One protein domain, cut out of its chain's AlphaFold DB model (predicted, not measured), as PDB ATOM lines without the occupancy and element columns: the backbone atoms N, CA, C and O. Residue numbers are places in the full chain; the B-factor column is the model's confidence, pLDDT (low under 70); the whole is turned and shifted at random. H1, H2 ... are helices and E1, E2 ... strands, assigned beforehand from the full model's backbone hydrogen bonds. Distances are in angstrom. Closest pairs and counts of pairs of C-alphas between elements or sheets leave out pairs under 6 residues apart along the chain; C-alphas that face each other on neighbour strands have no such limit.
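Overview. This is residues 386 to 510 of the 952 residues of an uncharacterized protein of Roseimicrobium sp. ORNL1 (UniProt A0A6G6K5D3). The model is flat and drawn out, a small body of short helices between two antiparallel ribbons of strand: E1 and E5 run side by side to one end of the longest axis, and the hairpin of E2 and E3 reaches to the other. In the body H2 packs on both H1 and H4, the short strand E4 lies beside the last residues of E1, H5 packs along E1 and E5, and the loop at residues 409 to 415 sticks out. The printed part has 125 residues with five named helices and five named strands, in the order E1 H1 E2 E3 H2 H3 H4 E4 H5 E5; the class is mixed, helices and strands. One sheet has the order E4 E1 E5 and the other E2 E3, both antiparallel. The whole is only just loose, close to compact, with a radius of gyration of the C-alphas of 17.0 A and spans of 56 by 40 by 20 A.

Arrangement. Begin at E1, residues 386 to 399, the inner strand of a strongly twisted sheet whose edge strands are E4, residues 477 to 480, and E5, residues 501 to 510. E1 and E5 are antiparallel at 164 degrees; look at N 394 and O 506, 2.8 A apart, and N 502 and O 398, 2.9 A, both within hydrogen-bond range. E1 and E4 are antiparallel, with N 399 and O 477 within range at 2.8 A. Next comes H1, residues 401 to 409, which is only just not on this sheet, with 4 pairs of C-alphas within 10 A. E2, residues 418 to 424, and E3, residues 430 to 436, form a hairpin, antiparallel at 148 degrees, where N 419 and O 435 are within range at 2.8 A. H2, residues 438 to 445, touches H1 at a steep tilt of 58 degrees, the same way; their closest C-alphas, of Val 404 and Phe 442, are 7.0 A apart. H3, residues 447 to 452, and H2 meet only through their link. H4, residues 461 to 471, touches H2 at a steep tilt of 65 degrees, opposite ways, closest at the C-alphas of Val 439 and Ala 461, 5.9 A. H4 is on the sheet, closest to E4 at the C-alphas of His 467 and Phe 477, 7.0 A. H5, residues 485 to 494, is on the sheet over E1 and E5 at a height of 9.4 A, and runs along the strands, at 12 degrees to E5 on the local plane. H4 and H5 with this sheet make two layers, helices on one face of a sheet. E4, H5 and E5 form a split strand-helix-strand unit, two strands of one sheet that are not neighbours, with a helix between them along the chain and E1 between them in the sheet, and its crossover is right-handed. H3 and H5 are only just apart, their closest C-alphas 8.3 A from each other. In H1, H2, H3, H4 and H5 every O i to N i+4 pair is within hydrogen-bond range.

Along the chain. Find C-alpha 386 at (467.613, 423.779, 348.112); from there E1 runs 34.8 A to C-alpha 399 at (459.973, 397.834, 369.967). H1, residues 401 to 409, covers 12.9 A, and then E2, residues 418 to 424, covers 18.1 A and E3, residues 430 to 436, 19.2 A. The short helices H2, residues 438 to 445, and H3, residues 447 to 452, come next, and H4, residues 461 to 471, runs 15.4 A. After E4, residues 477 to 480, H5, residues 485 to 494, covers 14.5 A. E5, residues 501 to 510, runs 27.6 A to C-alpha 510 at (467.570, 414.464, 351.421).

Size, cuts and confidence. The two C-alphas farthest apart, those of Leu 386 and Gly 413, are 59.4 A from each other, while the first and last printed C-alphas are 9.9 A apart. The printed part has no cut, and no link is long. The mean pLDDT of the printed part is 82.9; look for values under 70 at residues 423 to 431 and 473 to 474.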
ATOM      1  N   LEU A 386     467.372 424.830 347.121       96.75
ATOM      2  CA  LEU A 386     467.613 423.779 348.112       96.75
ATOM      3  C   LEU A 386     468.679 422.785 347.636       96.75
ATOM      4  O   LEU A 386     468.491 422.101 346.635       96.75
ATOM      5  N   LEU A 387     469.759 422.657 348.402       97.38
ATOM      6  CA  LEU A 387     470.839 421.695 348.168       97.38
ATOM      7  C   LEU A 387     470.766 420.502 349.129       97.38
ATOM      8  O   LEU A 387     471.102 419.383 348.747       97.38
ATOM      9  N   ALA A 388     470.288 420.727 350.355       96.25
ATOM     10  CA  ALA A 388     469.991 419.674 351.316       96.25
ATOM     11  C   ALA A 388     468.821 420.084 352.218       96.25
ATOM     12  O   ALA A 388     468.721 421.235 352.645       96.25
ATOM     13  N   VAL A 389     467.914 419.156 352.504       94.62
ATOM     14  CA  VAL A 389     466.681 419.426 353.255       94.62
ATOM     15  C   VAL A 389     466.287 418.210 354.081       94.62
ATOM     16  O   VAL A 389     466.616 417.083 353.729       94.62
ATOM     17  N   THR A 390     465.605 418.431 355.198       90.81
ATOM     18  CA  THR A 390     465.092 417.359 356.055       90.81
ATOM     19  C   THR A 390     463.571 417.388 356.026       90.81
ATOM     20  O   THR A 390     462.938 418.065 356.831       90.81
ATOM     21  N   ASP A 391     462.999 416.707 355.033       85.31
ATOM     22  CA  ASP A 391     461.567 416.748 354.705       85.31
ATOM     23  C   ASP A 391     460.935 415.376 354.422       85.31
ATOM     24  O   ASP A 391     459.727 415.301 354.209       85.31
ATOM     25  N   ARG A 392     461.716 414.287 354.436       82.31
ATOM     26  CA  ARG A 392     461.207 412.928 354.213       82.31
ATOM     27  C   ARG A 392     460.922 412.251 355.561       82.31
ATOM     28  O   ARG A 392     461.879 411.862 356.223       82.31
ATOM     29  N   PRO A 393     459.659 412.072 355.980       83.06
ATOM     30  CA  PRO A 393     459.352 411.322 357.191       83.06
ATOM     31  C   PRO A 393     459.601 409.825 356.967       83.06
ATOM     32  O   PRO A 393     458.989 409.211 356.097       83.06
ATOM     33  N   ASP A 394     460.471 409.234 357.774       82.50
ATOM     34  CA  ASP A 394     460.614 407.789 357.922       82.50
ATOM     35  C   ASP A 394     459.814 407.346 359.142       82.50
ATOM     36  O   ASP A 394     460.171 407.601 360.296       82.50
ATOM     37  N   ARG A 395     458.662 406.750 358.850       85.56
ATOM     38  CA  ARG A 395     457.738 406.220 359.843       85.56
ATOM     39  C   ARG A 395     458.168 404.799 360.153       85.56
ATOM     40  O   ARG A 395     458.197 403.960 359.254       85.56
ATOM     41  N   GLN A 396     458.495 404.549 361.413       85.12
ATOM     42  CA  GLN A 396     459.065 403.293 361.875       85.12
ATOM     43  C   GLN A 396     458.208 402.679 362.982       85.12
ATOM     44  O   GLN A 396     457.786 403.383 363.900       85.12
ATOM     45  N   ILE A 397     458.014 401.360 362.930       87.75
ATOM     46  CA  ILE A 397     457.569 400.586 364.091       87.75
ATOM     47  C   ILE A 397     458.822 400.219 364.871       87.75
ATOM     48  O   ILE A 397     459.737 399.578 364.343       87.75
ATOM     49  N   ILE A 398     458.846 400.613 366.136       88.75
ATOM     50  CA  ILE A 398     459.921 400.304 367.063       88.75
ATOM     51  C   ILE A 398     459.400 399.435 368.207       88.75
ATOM     52  O   ILE A 398     458.226 399.492 368.567       88.75
ATOM     53  N   PHE A 399     460.292 398.655 368.809       89.06
ATOM     54  CA  PHE A 399     459.973 397.834 369.967       89.06
ATOM     55  C   PHE A 399     460.944 398.071 371.113       89.06
ATOM     56  O   PHE A 399     462.155 397.898 370.969       89.06
ATOM     57  N   ASN A 400     460.411 398.407 372.284       89.56
ATOM     58  CA  ASN A 400     461.122 398.232 373.539       89.56
ATOM     59  C   ASN A 400     461.092 396.738 373.897       89.56
ATOM     60  O   ASN A 400     460.080 396.206 374.353       89.56
ATOM     61  N   LEU A 401     462.219 396.073 373.657       88.75
ATOM     62  CA  LEU A 401     462.360 394.631 373.835       88.75
ATOM     63  C   LEU A 401     462.260 394.200 375.307       88.75
ATOM     64  O   LEU A 401     461.823 393.088 375.576       88.75
ATOM     65  N   GLU A 402     462.593 395.070 376.263       86.44
ATOM     66  CA  GLU A 402     462.436 394.780 377.694       86.44
ATOM     67  C   GLU A 402     460.954 394.648 378.071       86.44
ATOM     68  O   GLU A 402     460.552 393.664 378.689       86.44
ATOM     69  N   LYS A 403     460.103 395.545 377.554       88.62
ATOM     70  CA  LYS A 403     458.643 395.461 377.745       88.62
ATOM     71  C   LYS A 403     458.032 394.182 377.163       88.62
ATOM     72  O   LYS A 403     457.021 393.702 377.674       88.62
ATOM     73  N   VAL A 404     458.625 393.620 376.106       88.94
ATOM     74  CA  VAL A 404     458.199 392.323 375.547       88.94
ATOM     75  C   VAL A 404     458.511 391.188 376.527       88.94
ATOM     76  O   VAL A 404     457.672 390.312 376.743       88.94
ATOM     77  N   VAL A 405     459.687 391.219 377.165       88.81
ATOM     78  CA  VAL A 405     460.071 390.246 378.203       88.81
ATOM     79  C   VAL A 405     459.157 390.362 379.422       88.81
ATOM     80  O   VAL A 405     458.676 389.345 379.925       88.81
ATOM     81  N   ASP A 406     458.866 391.580 379.873       88.44
ATOM     82  CA  ASP A 406     457.995 391.811 381.029       88.44
ATOM     83  C   ASP A 406     456.556 391.349 380.772       88.44
ATOM     84  O   ASP A 406     455.942 390.711 381.629       88.44
ATOM     85  N   ALA A 407     456.038 391.567 379.562       88.06
ATOM     86  CA  ALA A 407     454.731 391.054 379.169       88.06
ATOM     87  C   ALA A 407     454.671 389.518 379.131       88.06
ATOM     88  O   ALA A 407     453.618 388.941 379.408       88.06
ATOM     89  N   TRP A 408     455.782 388.836 378.825       88.75
ATOM     90  CA  TRP A 408     455.851 387.378 378.957       88.75
ATOM     91  C   TRP A 408     455.814 386.942 380.422       88.75
ATOM     92  O   TRP A 408     455.037 386.054 380.768       88.75
ATOM     93  N   ARG A 409     456.607 387.590 381.288       87.38
ATOM     94  CA  ARG A 409     456.663 387.297 382.734       87.38
ATOM     95  C   ARG A 409     455.315 387.474 383.430       87.38
ATOM     96  O   ARG A 409     455.028 386.762 384.384       87.38
ATOM     97  N   ALA A 410     454.488 388.399 382.951       87.00
ATOM     98  CA  ALA A 410     453.157 388.643 383.495       87.00
ATOM     99  C   ALA A 410     452.143 387.514 383.202       87.00
ATOM    100  O   ALA A 410     451.074 387.490 383.814       87.00
ATOM    101  N   LYS A 411     452.435 386.572 382.287       85.75
ATOM    102  CA  LYS A 411     451.532 385.447 381.992       85.75
ATOM    103  C   LYS A 411     451.659 384.353 383.068       85.75
ATOM    104  O   LYS A 411     452.747 383.805 383.243       85.75
ATOM    105  N   PRO A 412     450.567 383.977 383.760       78.00
ATOM    106  CA  PRO A 412     450.626 383.001 384.844       78.00
ATOM    107  C   PRO A 412     451.074 381.620 384.344       78.00
ATOM    108  O   PRO A 412     450.587 381.123 383.328       78.00
ATOM    109  N   GLY A 413     452.005 380.999 385.075       76.19
ATOM    110  CA  GLY A 413     452.469 379.629 384.829       76.19
ATOM    111  C   GLY A 413     453.468 379.450 383.678       76.19
ATOM    112  O   GLY A 413     453.694 378.314 383.268       76.19
ATOM    113  N   ARG A 414     454.062 380.525 383.134       78.06
ATOM    114  CA  ARG A 414     455.090 380.436 382.080       78.06
ATOM    115  C   ARG A 414     456.438 380.972 382.552       78.06
ATOM    116  O   ARG A 414     456.552 382.136 382.919       78.06
ATOM    117  N   GLU A 415     457.473 380.143 382.470       82.44
ATOM    118  CA  GLU A 415     458.858 380.594 382.627       82.44
ATOM    119  C   GLU A 415     459.349 381.310 381.362       82.44
ATOM    120  O   GLU A 415     458.865 381.059 380.253       82.44
ATOM    121  N   VAL A 416     460.297 382.238 381.520       84.06
ATOM    122  CA  VAL A 416     460.928 382.924 380.385       84.06
ATOM    123  C   VAL A 416     461.902 381.945 379.719       84.06
ATOM    124  O   VAL A 416     462.860 381.543 380.377       84.06
ATOM    125  N   PRO A 417     461.711 381.568 378.443       86.62
ATOM    126  CA  PRO A 417     462.658 380.720 377.732       86.62
ATOM    127  C   PRO A 417     464.010 381.426 377.629       86.62
ATOM    128  O   PRO A 417     464.098 382.579 377.197       86.62
ATOM    129  N   LEU A 418     465.060 380.724 378.049       87.75
ATOM    130  CA  LEU A 418     466.428 381.219 378.051       87.75
ATOM    131  C   LEU A 418     467.212 380.569 376.914       87.75
ATOM    132  O   LEU A 418     467.149 379.357 376.716       87.75
ATOM    133  N   VAL A 419     467.993 381.370 376.201       86.56
ATOM    134  CA  VAL A 419     469.021 380.890 375.285       86.56
ATOM    135  C   VAL A 419     470.370 381.056 375.954       86.56
ATOM    136  O   VAL A 419     470.730 382.126 376.449       86.56
ATOM    137  N   THR A 420     471.129 379.968 375.939       81.31
ATOM    138  CA  THR A 420     472.527 379.981 376.327       81.31
ATOM    139  C   THR A 420     473.357 380.403 375.129       81.31
ATOM    140  O   THR A 420     473.267 379.808 374.054       81.31
ATOM    141  N   TYR A 421     474.188 381.416 375.313       76.69
ATOM    142  CA  TYR A 421     475.216 381.753 374.350       76.69
ATOM    143  C   TYR A 421     476.547 381.893 375.054       76.69
ATOM    144  O   TYR A 421     476.646 382.290 376.218       76.69
ATOM    145  N   THR A 422     477.590 381.559 374.315       74.25
ATOM    146  CA  THR A 422     478.930 381.556 374.854       74.25
ATOM    147  C   THR A 422     479.477 382.972 374.815       74.25
ATOM    148  O   THR A 422     479.576 383.595 373.755       74.25
ATOM    149  N   ARG A 423     479.809 383.504 375.988       64.50
ATOM    150  CA  ARG A 423     480.399 384.828 376.145       64.50
ATOM    151  C   ARG A 423     481.725 384.665 376.869       64.50
ATOM    152  O   ARG A 423     481.797 383.995 377.896       64.50
ATOM    153  N   SER A 424     482.778 385.298 376.360       55.72
ATOM    154  CA  SER A 424     483.999 385.445 377.154       55.72
ATOM    155  C   SER A 424     483.649 386.239 378.409       55.72
ATOM    156  O   SER A 424     483.120 387.346 378.307       55.72
ATOM    157  N   LYS A 425     483.887 385.654 379.582       51.81
ATOM    158  CA  LYS A 425     483.877 386.379 380.852       51.81
ATOM    159  C   LYS A 425     485.175 387.190 380.971       51.81
ATOM    160  O   LYS A 425     486.147 386.944 380.249       51.81
ATOM    161  N   ALA A 426     485.184 388.153 381.892       39.28
ATOM    162  CA  ALA A 426     486.290 389.099 382.080       39.28
ATOM    163  C   ALA A 426     487.612 388.461 382.537       39.28
ATOM    164  O   ALA A 426     488.681 389.029 382.345       39.28
ATOM    165  N   ASP A 427     487.548 387.249 383.077       39.56
ATOM    166  CA  ASP A 427     488.699 386.422 383.447       39.56
ATOM    167  C   ASP A 427     489.284 385.621 382.264       39.56
ATOM    168  O   ASP A 427     490.230 384.856 382.441       39.56
ATOM    169  N   GLY A 428     488.736 385.779 381.053       43.16
ATOM    170  CA  GLY A 428     489.140 385.022 379.868       43.16
ATOM    171  C   GLY A 428     488.586 383.596 379.826       43.16
ATOM    172  O   GLY A 428     488.910 382.851 378.898       43.16
ATOM    173  N   THR A 429     487.741 383.202 380.785       52.41
ATOM    174  CA  THR A 429     487.007 381.938 380.710       52.41
ATOM    175  C   THR A 429     485.818 382.090 379.771       52.41
ATOM    176  O   THR A 429     485.069 383.069 379.794       52.41
ATOM    177  N   ILE A 430     485.649 381.108 378.895       61.19
ATOM    178  CA  ILE A 430     484.481 381.026 378.032       61.19
ATOM    179  C   ILE A 430     483.338 380.514 378.906       61.19
ATOM    180  O   ILE A 430     483.356 379.371 379.362       61.19
ATOM    181  N   GLY A 431     482.393 381.400 379.203       67.81
ATOM    182  CA  GLY A 431     481.261 381.109 380.062       67.81
ATOM    183  C   GLY A 431     479.965 381.105 379.276       67.81
ATOM    184  O   GLY A 431     479.694 382.003 378.478       67.81
ATOM    185  N   ASP A 432     479.133 380.119 379.558       77.88
ATOM    186  CA  ASP A 432     477.754 380.110 379.105       77.88
ATOM    187  C   ASP A 432     476.971 381.183 379.866       77.88
ATOM    188  O   ASP A 432     476.896 381.179 381.099       77.88
ATOM    189  N   VAL A 433     476.438 382.155 379.127       77.81
ATOM    190  CA  VAL A 433     475.547 383.189 379.652       77.81
ATOM    191  C   VAL A 433     474.149 382.884 379.149       77.81
ATOM    192  O   VAL A 433     473.927 382.739 377.948       77.81
ATOM    193  N   GLN A 434     473.211 382.785 380.082       82.25
ATOM    194  CA  GLN A 434     471.799 382.656 379.763       82.25
ATOM    195  C   GLN A 434     471.174 384.041 379.632       82.25
ATOM    196  O   GLN A 434     471.367 384.912 380.483       82.25
ATOM    197  N   GLU A 435     470.421 384.243 378.561       85.56
ATOM    198  CA  GLU A 435     469.596 385.429 378.355       85.56
ATOM    199  C   GLU A 435     468.200 385.029 377.870       85.56
ATOM    200  O   GLU A 435     468.059 383.959 377.276       85.56
ATOM    201  N   PRO A 436     467.164 385.857 378.091       87.12
ATOM    202  CA  PRO A 436     465.855 385.641 377.484       87.12
ATOM    203  C   PRO A 436     465.973 385.485 375.967       87.12
ATOM    204  O   PRO A 436     466.615 386.313 375.314       87.12
ATOM    205  N   ASP A 437     465.335 384.462 375.396       90.12
ATOM    206  CA  ASP A 437     465.259 384.302 373.942       90.12
ATOM    207  C   ASP A 437     464.299 385.337 373.358       90.12
ATOM    208  O   ASP A 437     463.126 385.072 373.094       90.12
ATOM    209  N   ILE A 438     464.806 386.556 373.187       89.56
ATOM    210  CA  ILE A 438     463.999 387.691 372.754       89.56
ATOM    211  C   ILE A 438     463.330 387.441 371.401       89.56
ATOM    212  O   ILE A 438     462.205 387.878 371.192       89.56
ATOM    213  N   VAL A 439     463.983 386.688 370.511       90.06
ATOM    214  CA  VAL A 439     463.442 386.340 369.192       90.06
ATOM    215  C   VAL A 439     462.260 385.401 369.352       90.06
ATOM    216  O   VAL A 439     461.211 385.663 368.771       90.06
ATOM    217  N   TYR A 440     462.392 384.354 370.168       90.44
ATOM    218  CA  TYR A 440     461.275 383.456 370.454       90.44
ATOM    219  C   TYR A 440     460.115 384.201 371.126       90.44
ATOM    220  O   TYR A 440     458.970 384.089 370.693       90.44
ATOM    221  N   LEU A 441     460.398 385.017 372.143       90.44
ATOM    222  CA  LEU A 441     459.384 385.821 372.831       90.44
ATOM    223  C   LEU A 441     458.634 386.737 371.858       90.44
ATOM    224  O   LEU A 441     457.404 386.791 371.877       90.44
ATOM    225  N   PHE A 442     459.368 387.405 370.971       90.88
ATOM    226  CA  PHE A 442     458.806 388.256 369.931       90.88
ATOM    227  C   PHE A 442     457.961 387.454 368.931       90.88
ATOM    228  O   PHE A 442     456.846 387.852 368.600       90.88
ATOM    229  N   GLN A 443     458.438 386.283 368.501       91.75
ATOM    230  CA  GLN A 443     457.706 385.379 367.608       91.75
ATOM    231  C   GLN A 443     456.401 384.855 368.215       91.75
ATOM    232  O   GLN A 443     455.453 384.613 367.479       91.75
ATOM    233  N   GLN A 444     456.334 384.679 369.537       90.56
ATOM    234  CA  GLN A 444     455.143 384.154 370.210       90.56
ATOM    235  C   GLN A 444     454.150 385.238 370.640       90.56
ATOM    236  O   GLN A 444     452.945 384.990 370.659       90.56
ATOM    237  N   LEU A 445     454.633 386.414 371.052       89.00
ATOM    238  CA  LEU A 445     453.780 387.481 371.588       89.00
ATOM    239  C   LEU A 445     453.423 388.554 370.570       89.00
ATOM    240  O   LEU A 445     452.336 389.114 370.652       89.00
ATOM    241  N   VAL A 446     454.349 388.878 369.670       91.31
ATOM    242  CA  VAL A 446     454.257 390.073 368.828       91.31
ATOM    243  C   VAL A 446     453.922 389.702 367.388       91.31
ATOM    244  O   VAL A 446     452.942 390.213 366.854       91.31
ATOM    245  N   LEU A 447     454.675 388.783 366.767       89.69
ATOM    246  CA  LEU A 447     454.468 388.428 365.354       89.69
ATOM    247  C   LEU A 447     453.036 387.990 365.002       89.69
ATOM    248  O   LEU A 447     452.565 388.451 363.966       89.69
ATOM    249  N   PRO A 448     452.315 387.178 365.805       90.94
ATOM    250  CA  PRO A 448     450.960 386.756 365.447       90.94
ATOM    251  C   PRO A 448     449.992 387.938 365.361       90.94
ATOM    252  O   PRO A 448     449.173 388.003 364.450       90.94
ATOM    253  N   VAL A 449     450.144 388.909 366.270       88.12
ATOM    254  CA  VAL A 449     449.335 390.132 366.288       88.12
ATOM    255  C   VAL A 449     449.684 391.013 365.087       88.12
ATOM    256  O   VAL A 449     448.796 391.506 364.399       88.12
ATOM    257  N   LEU A 450     450.972 391.164 364.759       89.25
ATOM    258  CA  LEU A 450     451.378 391.887 363.548       89.25
ATOM    259  C   LEU A 450     450.831 391.224 362.270       89.25
ATOM    260  O   LEU A 450     450.427 391.914 361.336       89.25
ATOM    261  N   GLU A 451     450.790 389.891 362.231       87.94
ATOM    262  CA  GLU A 451     450.277 389.109 361.106       87.94
ATOM    263  C   GLU A 451     448.766 389.267 360.909       87.94
ATOM    264  O   GLU A 451     448.345 389.478 359.764       87.94
ATOM    265  N   GLU A 452     447.987 389.207 361.992       88.94
ATOM    266  CA  GLU A 452     446.536 389.440 362.001       88.94
ATOM    267  C   GLU A 452     446.193 390.816 361.418       88.94
ATOM    268  O   GLU A 452     445.309 390.948 360.569       88.94
ATOM    269  N   HIS A 453     446.987 391.820 361.783       87.88
ATOM    270  CA  HIS A 453     446.818 393.206 361.367       87.88
ATOM    271  C   HIS A 453     447.567 393.573 360.070       87.88
ATOM    272  O   HIS A 453     447.692 394.744 359.729       87.88
ATOM    273  N   LYS A 454     448.061 392.590 359.298       87.12
ATOM    274  CA  LYS A 454     448.751 392.807 358.002       87.12
ATOM    275  C   LYS A 454     449.945 393.781 358.067       87.12
ATOM    276  O   LYS A 454     450.285 394.427 357.070       87.12
ATOM    277  N   LEU A 455     450.598 393.873 359.222       87.50
ATOM    278  CA  LEU A 455     451.825 394.644 359.417       87.50
ATOM    279  C   LEU A 455     453.051 393.848 358.924       87.50
ATOM    280  O   LEU A 455     452.942 392.638 358.688       87.50
ATOM    281  N   PRO A 456     454.216 394.502 358.720       83.69
ATOM    282  CA  PRO A 456     455.435 393.832 358.269       83.69
ATOM    283  C   PRO A 456     455.778 392.616 359.136       83.69
ATOM    284  O   PRO A 456     455.607 392.659 360.351       83.69
ATOM    285  N   ARG A 457     456.240 391.531 358.501       81.44
ATOM    286  CA  ARG A 457     456.498 390.234 359.162       81.44
ATOM    287  C   ARG A 457     457.969 389.833 359.181       81.44
ATOM    288  O   ARG A 457     458.347 388.924 359.917       81.44
ATOM    289  N   GLU A 458     458.797 390.478 358.364       81.00
ATOM    290  CA  GLU A 458     460.213 390.141 358.244       81.00
ATOM    291  C   GLU A 458     460.949 390.479 359.544       81.00
ATOM    292  O   GLU A 458     461.089 391.636 359.927       81.00
ATOM    293  N   LEU A 459     461.399 389.438 360.245       82.56
ATOM    294  CA  LEU A 459     462.170 389.558 361.472       82.56
ATOM    295  C   LEU A 459     463.639 389.238 361.191       82.56
ATOM    296  O   LEU A 459     463.997 388.080 360.978       82.56
ATOM    297  N   ASP A 460     464.505 390.247 361.281       85.44
ATOM    298  CA  ASP A 460     465.950 390.031 361.368       85.44
ATOM    299  C   ASP A 460     466.313 389.574 362.791       85.44
ATOM    300  O   ASP A 460     466.594 390.366 363.699       85.44
ATOM    301  N   ALA A 461     466.247 388.259 362.997       87.00
ATOM    302  CA  ALA A 461     466.504 387.623 364.285       87.00
ATOM    303  C   ALA A 461     467.934 387.873 364.797       87.00
ATOM    304  O   ALA A 461     468.149 387.958 366.009       87.00
ATOM    305  N   GLU A 462     468.921 387.989 363.904       84.44
ATOM    306  CA  GLU A 462     470.312 388.234 364.290       84.44
ATOM    307  C   GLU A 462     470.515 389.690 364.723       84.44
ATOM    308  O   GLU A 462     471.123 389.938 365.772       84.44
ATOM    309  N   ALA A 463     469.946 390.647 363.982       81.69
ATOM    310  CA  ALA A 463     469.973 392.057 364.358       81.69
ATOM    311  C   ALA A 463     469.248 392.305 365.687       81.69
ATOM    312  O   ALA A 463     469.779 393.015 366.540       81.69
ATOM    313  N   MET A 464     468.086 391.679 365.911       87.56
ATOM    314  CA  MET A 464     467.344 391.814 367.170       87.56
ATOM    315  C   MET A 464     468.133 391.257 368.363       87.56
ATOM    316  O   MET A 464     468.232 391.921 369.398       87.56
ATOM    317  N   ARG A 465     468.748 390.071 368.223       87.81
ATOM    318  CA  ARG A 465     469.615 389.494 369.269       87.81
ATOM    319  C   ARG A 465     470.810 390.389 369.560       87.81
ATOM    320  O   ARG A 465     471.105 390.654 370.723       87.81
ATOM    321  N   SER A 466     471.486 390.865 368.518       82.25
ATOM    322  CA  SER A 466     472.657 391.737 368.655       82.25
ATOM    323  C   SER A 466     472.292 393.051 369.348       82.25
ATOM    324  O   SER A 466     472.945 393.432 370.318       82.25
ATOM    325  N   HIS A 467     471.185 393.680 368.936       82.06
ATOM    326  CA  HIS A 467     470.665 394.907 369.544       82.06
ATOM    327  C   HIS A 467     470.315 394.717 371.023       82.06
ATOM    328  O   HIS A 467     470.698 395.541 371.857       82.06
ATOM    329  N   TYR A 468     469.630 393.621 371.367       83.62
ATOM    330  CA  TYR A 468     469.282 393.302 372.752       83.62
ATOM    331  C   TYR A 468     470.515 393.001 373.612       83.62
ATOM    332  O   TYR A 468     470.570 393.410 374.766       83.62
ATOM    333  N   ARG A 469     471.541 392.336 373.073       84.44
ATOM    334  CA  ARG A 469     472.798 392.074 373.798       84.44
ATOM    335  C   ARG A 469     473.581 393.346 374.090       84.44
ATOM    336  O   ARG A 469     474.121 393.477 375.186       84.44
ATOM    337  N   GLU A 470     473.639 394.253 373.121       77.06
ATOM    338  CA  GLU A 470     474.380 395.511 373.231       77.06
ATOM    339  C   GLU A 470     473.684 396.503 374.172       77.06
ATOM    340  O   GLU A 470     474.343 397.140 374.988       77.06
ATOM    341  N   HIS A 471     472.351 396.587 374.112       74.00
ATOM    342  CA  HIS A 471     471.585 397.610 374.831       74.00
ATOM    343  C   HIS A 471     470.751 397.076 376.005       74.00
ATOM    344  O   HIS A 471     470.111 397.866 376.694       74.00
ATOM    345  N   ARG A 472     470.701 395.753 376.220       72.19
ATOM    346  CA  ARG A 472     469.870 395.061 377.233       72.19
ATOM    347  C   ARG A 472     468.389 395.463 377.226       72.19
ATOM    348  O   ARG A 472     467.732 395.408 378.251       72.19
ATOM    349  N   GLY A 473     467.863 395.861 376.067       63.31
ATOM    350  CA  GLY A 473     466.484 396.346 375.925       63.31
ATOM    351  C   GLY A 473     466.279 397.828 376.271       63.31
ATOM    352  O   GLY A 473     465.236 398.376 375.930       63.31
ATOM    353  N   GLY A 474     467.296 398.515 376.808       67.06
ATOM    354  CA  GLY A 474     467.244 399.938 377.162       67.06
ATOM    355  C   GLY A 474     467.175 400.902 375.971       67.06
ATOM    356  O   GLY A 474     466.998 402.104 376.157       67.06
ATOM    357  N   ARG A 475     467.294 400.398 374.733       75.44
ATOM    358  CA  ARG A 475     467.031 401.167 373.507       75.44
ATOM    359  C   ARG A 475     465.975 400.491 372.642       75.44
ATOM    360  O   ARG A 475     466.071 399.277 372.441       75.44
ATOM    361  N   PRO A 476     465.037 401.251 372.055       81.56
ATOM    362  CA  PRO A 476     464.090 400.688 371.108       81.56
ATOM    363  C   PRO A 476     464.777 400.084 369.880       81.56
ATOM    364  O   PRO A 476     465.733 400.649 369.349       81.56
ATOM    365  N   PHE A 477     464.281 398.935 369.432       84.38
ATOM    366  CA  PHE A 477     464.695 398.264 368.205       84.38
ATOM    367  C   PHE A 477     463.781 398.686 367.052       84.38
ATOM    368  O   PHE A 477     462.570 398.501 367.148       84.38
ATOM    369  N   ALA A 478     464.331 399.235 365.968       83.44
ATOM    370  CA  ALA A 478     463.556 399.566 364.771       83.44
ATOM    371  C   ALA A 478     463.245 398.294 363.972       83.44
ATOM    372  O   ALA A 478     464.132 397.738 363.326       83.44
ATOM    373  N   TYR A 479     461.991 397.849 364.033       86.44
ATOM    374  CA  TYR A 479     461.525 396.607 363.421       86.44
ATOM    375  C   TYR A 479     461.134 396.790 361.956       86.44
ATOM    376  O   TYR A 479     461.600 396.049 361.099       86.44
ATOM    377  N   ALA A 480     460.333 397.814 361.660       84.69
ATOM    378  CA  ALA A 480     459.953 398.167 360.296       84.69
ATOM    379  C   ALA A 480     460.208 399.652 360.055       84.69
ATOM    380  O   ALA A 480     459.984 400.466 360.950       84.69
ATOM    381  N   LYS A 481     460.676 399.991 358.854       84.44
ATOM    382  CA  LYS A 481     460.984 401.359 358.415       84.44
ATOM    383  C   LYS A 481     460.192 401.682 357.156       84.44
ATOM    384  O   LYS A 481     459.741 400.765 356.477       84.44
ATOM    385  N   GLU A 482     460.051 402.966 356.852       80.62
ATOM    386  CA  GLU A 482     459.335 403.481 355.682       80.62
ATOM    387  C   GLU A 482     457.903 402.933 355.548       80.62
ATOM    388  O   GLU A 482     457.471 402.531 354.469       80.62
ATOM    389  N   LEU A 483     457.159 402.913 356.659       83.19
ATOM    390  CA  LEU A 483     455.804 402.360 356.693       83.19
ATOM    391  C   LEU A 483     454.838 403.089 355.740       83.19
ATOM    392  O   LEU A 483     454.681 404.314 355.850       83.19
ATOM    393  N   PRO A 484     454.130 402.339 354.870       86.00
ATOM    394  CA  PRO A 484     452.978 402.830 354.123       86.00
ATOM    395  C   PRO A 484     451.904 403.447 355.031       86.00
ATOM    396  O   PRO A 484     451.782 403.107 356.209       86.00
ATOM    397  N   GLU A 485     451.112 404.379 354.500       83.62
ATOM    398  CA  GLU A 485     450.143 405.131 355.309       83.62
ATOM    399  C   GLU A 485     448.991 404.264 355.846       83.62
ATOM    400  O   GLU A 485     448.522 404.488 356.962       83.62
ATOM    401  N   ASP A 486     448.569 403.253 355.092       85.06
ATOM    402  CA  ASP A 486     447.609 402.234 355.519       85.06
ATOM    403  C   ASP A 486     448.159 401.402 356.686       85.06
ATOM    404  O   ASP A 486     447.496 401.283 357.718       85.06
ATOM    405  N   GLN A 487     449.405 400.929 356.584       87.00
ATOM    406  CA  GLN A 487     450.064 400.194 357.668       87.00
ATOM    407  C   GLN A 487     450.335 401.065 358.897       87.00
ATOM    408  O   GLN A 487     450.309 400.561 360.013       87.00
ATOM    409  N   LEU A 488     450.566 402.370 358.737       85.06
ATOM    410  CA  LEU A 488     450.715 403.285 359.870       85.06
ATOM    411  C   LEU A 488     449.420 403.414 360.678       85.06
ATOM    412  O   LEU A 488     449.467 403.398 361.907       85.06
ATOM    413  N   ARG A 489     448.277 403.581 359.998       85.81
ATOM    414  CA  ARG A 489     446.965 403.703 360.657       85.81
ATOM    415  C   ARG A 489     446.637 402.437 361.432       85.81
ATOM    416  O   ARG A 489     446.186 402.526 362.570       85.81
ATOM    417  N   GLU A 490     446.937 401.292 360.833       88.06
ATOM    418  CA  GLU A 490     446.773 399.999 361.479       88.06
ATOM    419  C   GLU A 490     447.753 399.826 362.648       88.06
ATOM    420  O   GLU A 490     447.351 399.535 363.765       88.06
ATOM    421  N   ALA A 491     449.036 400.135 362.472       85.88
ATOM    422  CA  ALA A 491     449.998 400.104 363.571       85.88
ATOM    423  C   ALA A 491     449.560 400.997 364.744       85.88
ATOM    424  O   ALA A 491     449.752 400.635 365.904       85.88
ATOM    425  N   ALA A 492     448.955 402.156 364.462       86.06
ATOM    426  CA  ALA A 492     448.477 403.082 365.482       86.06
ATOM    427  C   ALA A 492     447.250 402.555 366.243       86.06
ATOM    428  O   ALA A 492     447.151 402.810 367.444       86.06
ATOM    429  N   SER A 493     446.348 401.810 365.590       87.12
ATOM    430  CA  SER A 493     445.173 401.219 366.248       87.12
ATOM    431  C   SER A 493     445.555 400.076 367.197       87.12
ATOM    432  O   SER A 493     444.929 399.916 368.243       87.12
ATOM    433  N   VAL A 494     446.621 399.332 366.877       87.50
ATOM    434  CA  VAL A 494     447.047 398.134 367.625       87.50
ATOM    435  C   VAL A 494     448.202 398.421 368.598       87.50
ATOM    436  O   VAL A 494     448.490 397.601 369.472       87.50
ATOM    437  N   LYS A 495     448.851 399.595 368.517       86.06
ATOM    438  CA  LYS A 495     450.003 399.987 369.359       86.06
ATOM    439  C   LYS A 495     449.782 399.708 370.851       86.06
ATOM    440  O   LYS A 495     450.684 399.207 371.513       86.06
ATOM    441  N   SER A 496     448.602 400.019 371.395       84.19
ATOM    442  CA  SER A 496     448.300 399.820 372.823       84.19
ATOM    443  C   SER A 496     448.132 398.355 373.229       84.19
ATOM    444  O   SER A 496     448.311 398.027 374.399       84.19
ATOM    445  N   SER A 497     447.780 397.478 372.287       83.38
ATOM    446  CA  SER A 497     447.596 396.040 372.519       83.38
ATOM    447  C   SER A 497     448.867 395.212 372.316       83.38
ATOM    448  O   SER A 497     448.923 394.081 372.796       83.38
ATOM    449  N   VAL A 498     449.897 395.750 371.648       88.81
ATOM    450  CA  VAL A 498     451.161 395.034 371.413       88.81
ATOM    451  C   VAL A 498     452.219 395.431 372.451       88.81
ATOM    452  O   VAL A 498     452.609 396.600 372.524       88.81
ATOM    453  N   PRO A 499     452.760 394.477 373.232       87.12
ATOM    454  CA  PRO A 499     453.798 394.764 374.212       87.12
ATOM    455  C   PRO A 499     455.031 395.437 373.609       87.12
ATOM    456  O   PRO A 499     455.639 394.934 372.667       87.12
ATOM    457  N   GLY A 500     455.423 396.571 374.188       84.69
ATOM    458  CA  GLY A 500     456.647 397.279 373.819       84.69
ATOM    459  C   GLY A 500     456.614 397.997 372.470       84.69
ATOM    460  O   GLY A 500     457.618 398.619 372.138       84.69
ATOM    461  N   MET A 501     455.509 397.952 371.722       90.00
ATOM    462  CA  MET A 501     455.388 398.598 370.415       90.00
ATOM    463  C   MET A 501     455.229 400.115 370.544       90.00
ATOM    464  O   MET A 501     454.436 400.615 371.342       90.00
ATOM    465  N   ASP A 502     455.953 400.852 369.711       85.44
ATOM    466  CA  ASP A 502     455.749 402.280 369.507       85.44
ATOM    467  C   ASP A 502     455.966 402.644 368.029       85.44
ATOM    468  O   ASP A 502     456.497 401.856 367.242       85.44
ATOM    469  N   ILE A 503     455.527 403.835 367.644       83.31
ATOM    470  CA  ILE A 503     455.650 404.377 366.298       83.31
ATOM    471  C   ILE A 503     456.456 405.658 366.394       83.31
ATOM    472  O   ILE A 503     456.030 406.634 367.009       83.31
ATOM    473  N   HIS A 504     457.612 405.663 365.747       79.06
ATOM    474  CA  HIS A 504     458.468 406.834 365.657       79.06
ATOM    475  C   HIS A 504     458.419 407.401 364.243       79.06
ATOM    476  O   HIS A 504     458.446 406.662 363.263       79.06
ATOM    477  N   THR A 505     458.367 408.726 364.132       77.00
ATOM    478  CA  THR A 505     458.580 409.415 362.856       77.00
ATOM    479  C   THR A 505     459.903 410.149 362.940       77.00
ATOM    480  O   THR A 505     460.043 411.081 363.724       77.00
ATOM    481  N   VAL A 506     460.874 409.721 362.136       77.31
ATOM    482  CA  VAL A 506     462.187 410.363 362.043       77.31
ATOM    483  C   VAL A 506     462.252 411.125 360.729       77.31
ATOM    484  O   VAL A 506     461.990 410.566 359.669       77.31
ATOM    485  N   MET A 507     462.604 412.406 360.765       82.06
ATOM    486  CA  MET A 507     462.764 413.183 359.535       82.06
ATOM    487  C   MET A 507     464.137 412.902 358.915       82.06
ATOM    488  O   MET A 507     465.174 413.212 359.502       82.06
ATOM    489  N   LEU A 508     464.151 412.317 357.719       85.69
ATOM    490  CA  LEU A 508     465.362 411.976 356.984       85.69
ATOM    491  C   LEU A 508     465.890 413.149 356.165       85.69
ATOM    492  O   LEU A 508     465.143 413.941 355.583       85.69
ATOM    493  N   ARG A 509     467.221 413.209 356.090       91.00
ATOM    494  CA  ARG A 509     467.960 414.132 355.233       91.00
ATOM    495  C   ARG A 509     467.845 413.708 353.767       91.00
ATOM    496  O   ARG A 509     468.003 412.537 353.444       91.00
ATOM    497  N   ARG A 510     467.628 414.662 352.869       93.38
ATOM    498  CA  ARG A 510     467.570 414.464 351.421       93.38
ATOM    499  C   ARG A 510     468.446 415.492 350.714       93.38
ATOM    500  O   ARG A 510     468.401 416.677 351.044       93.38
TER     501      ARG A 510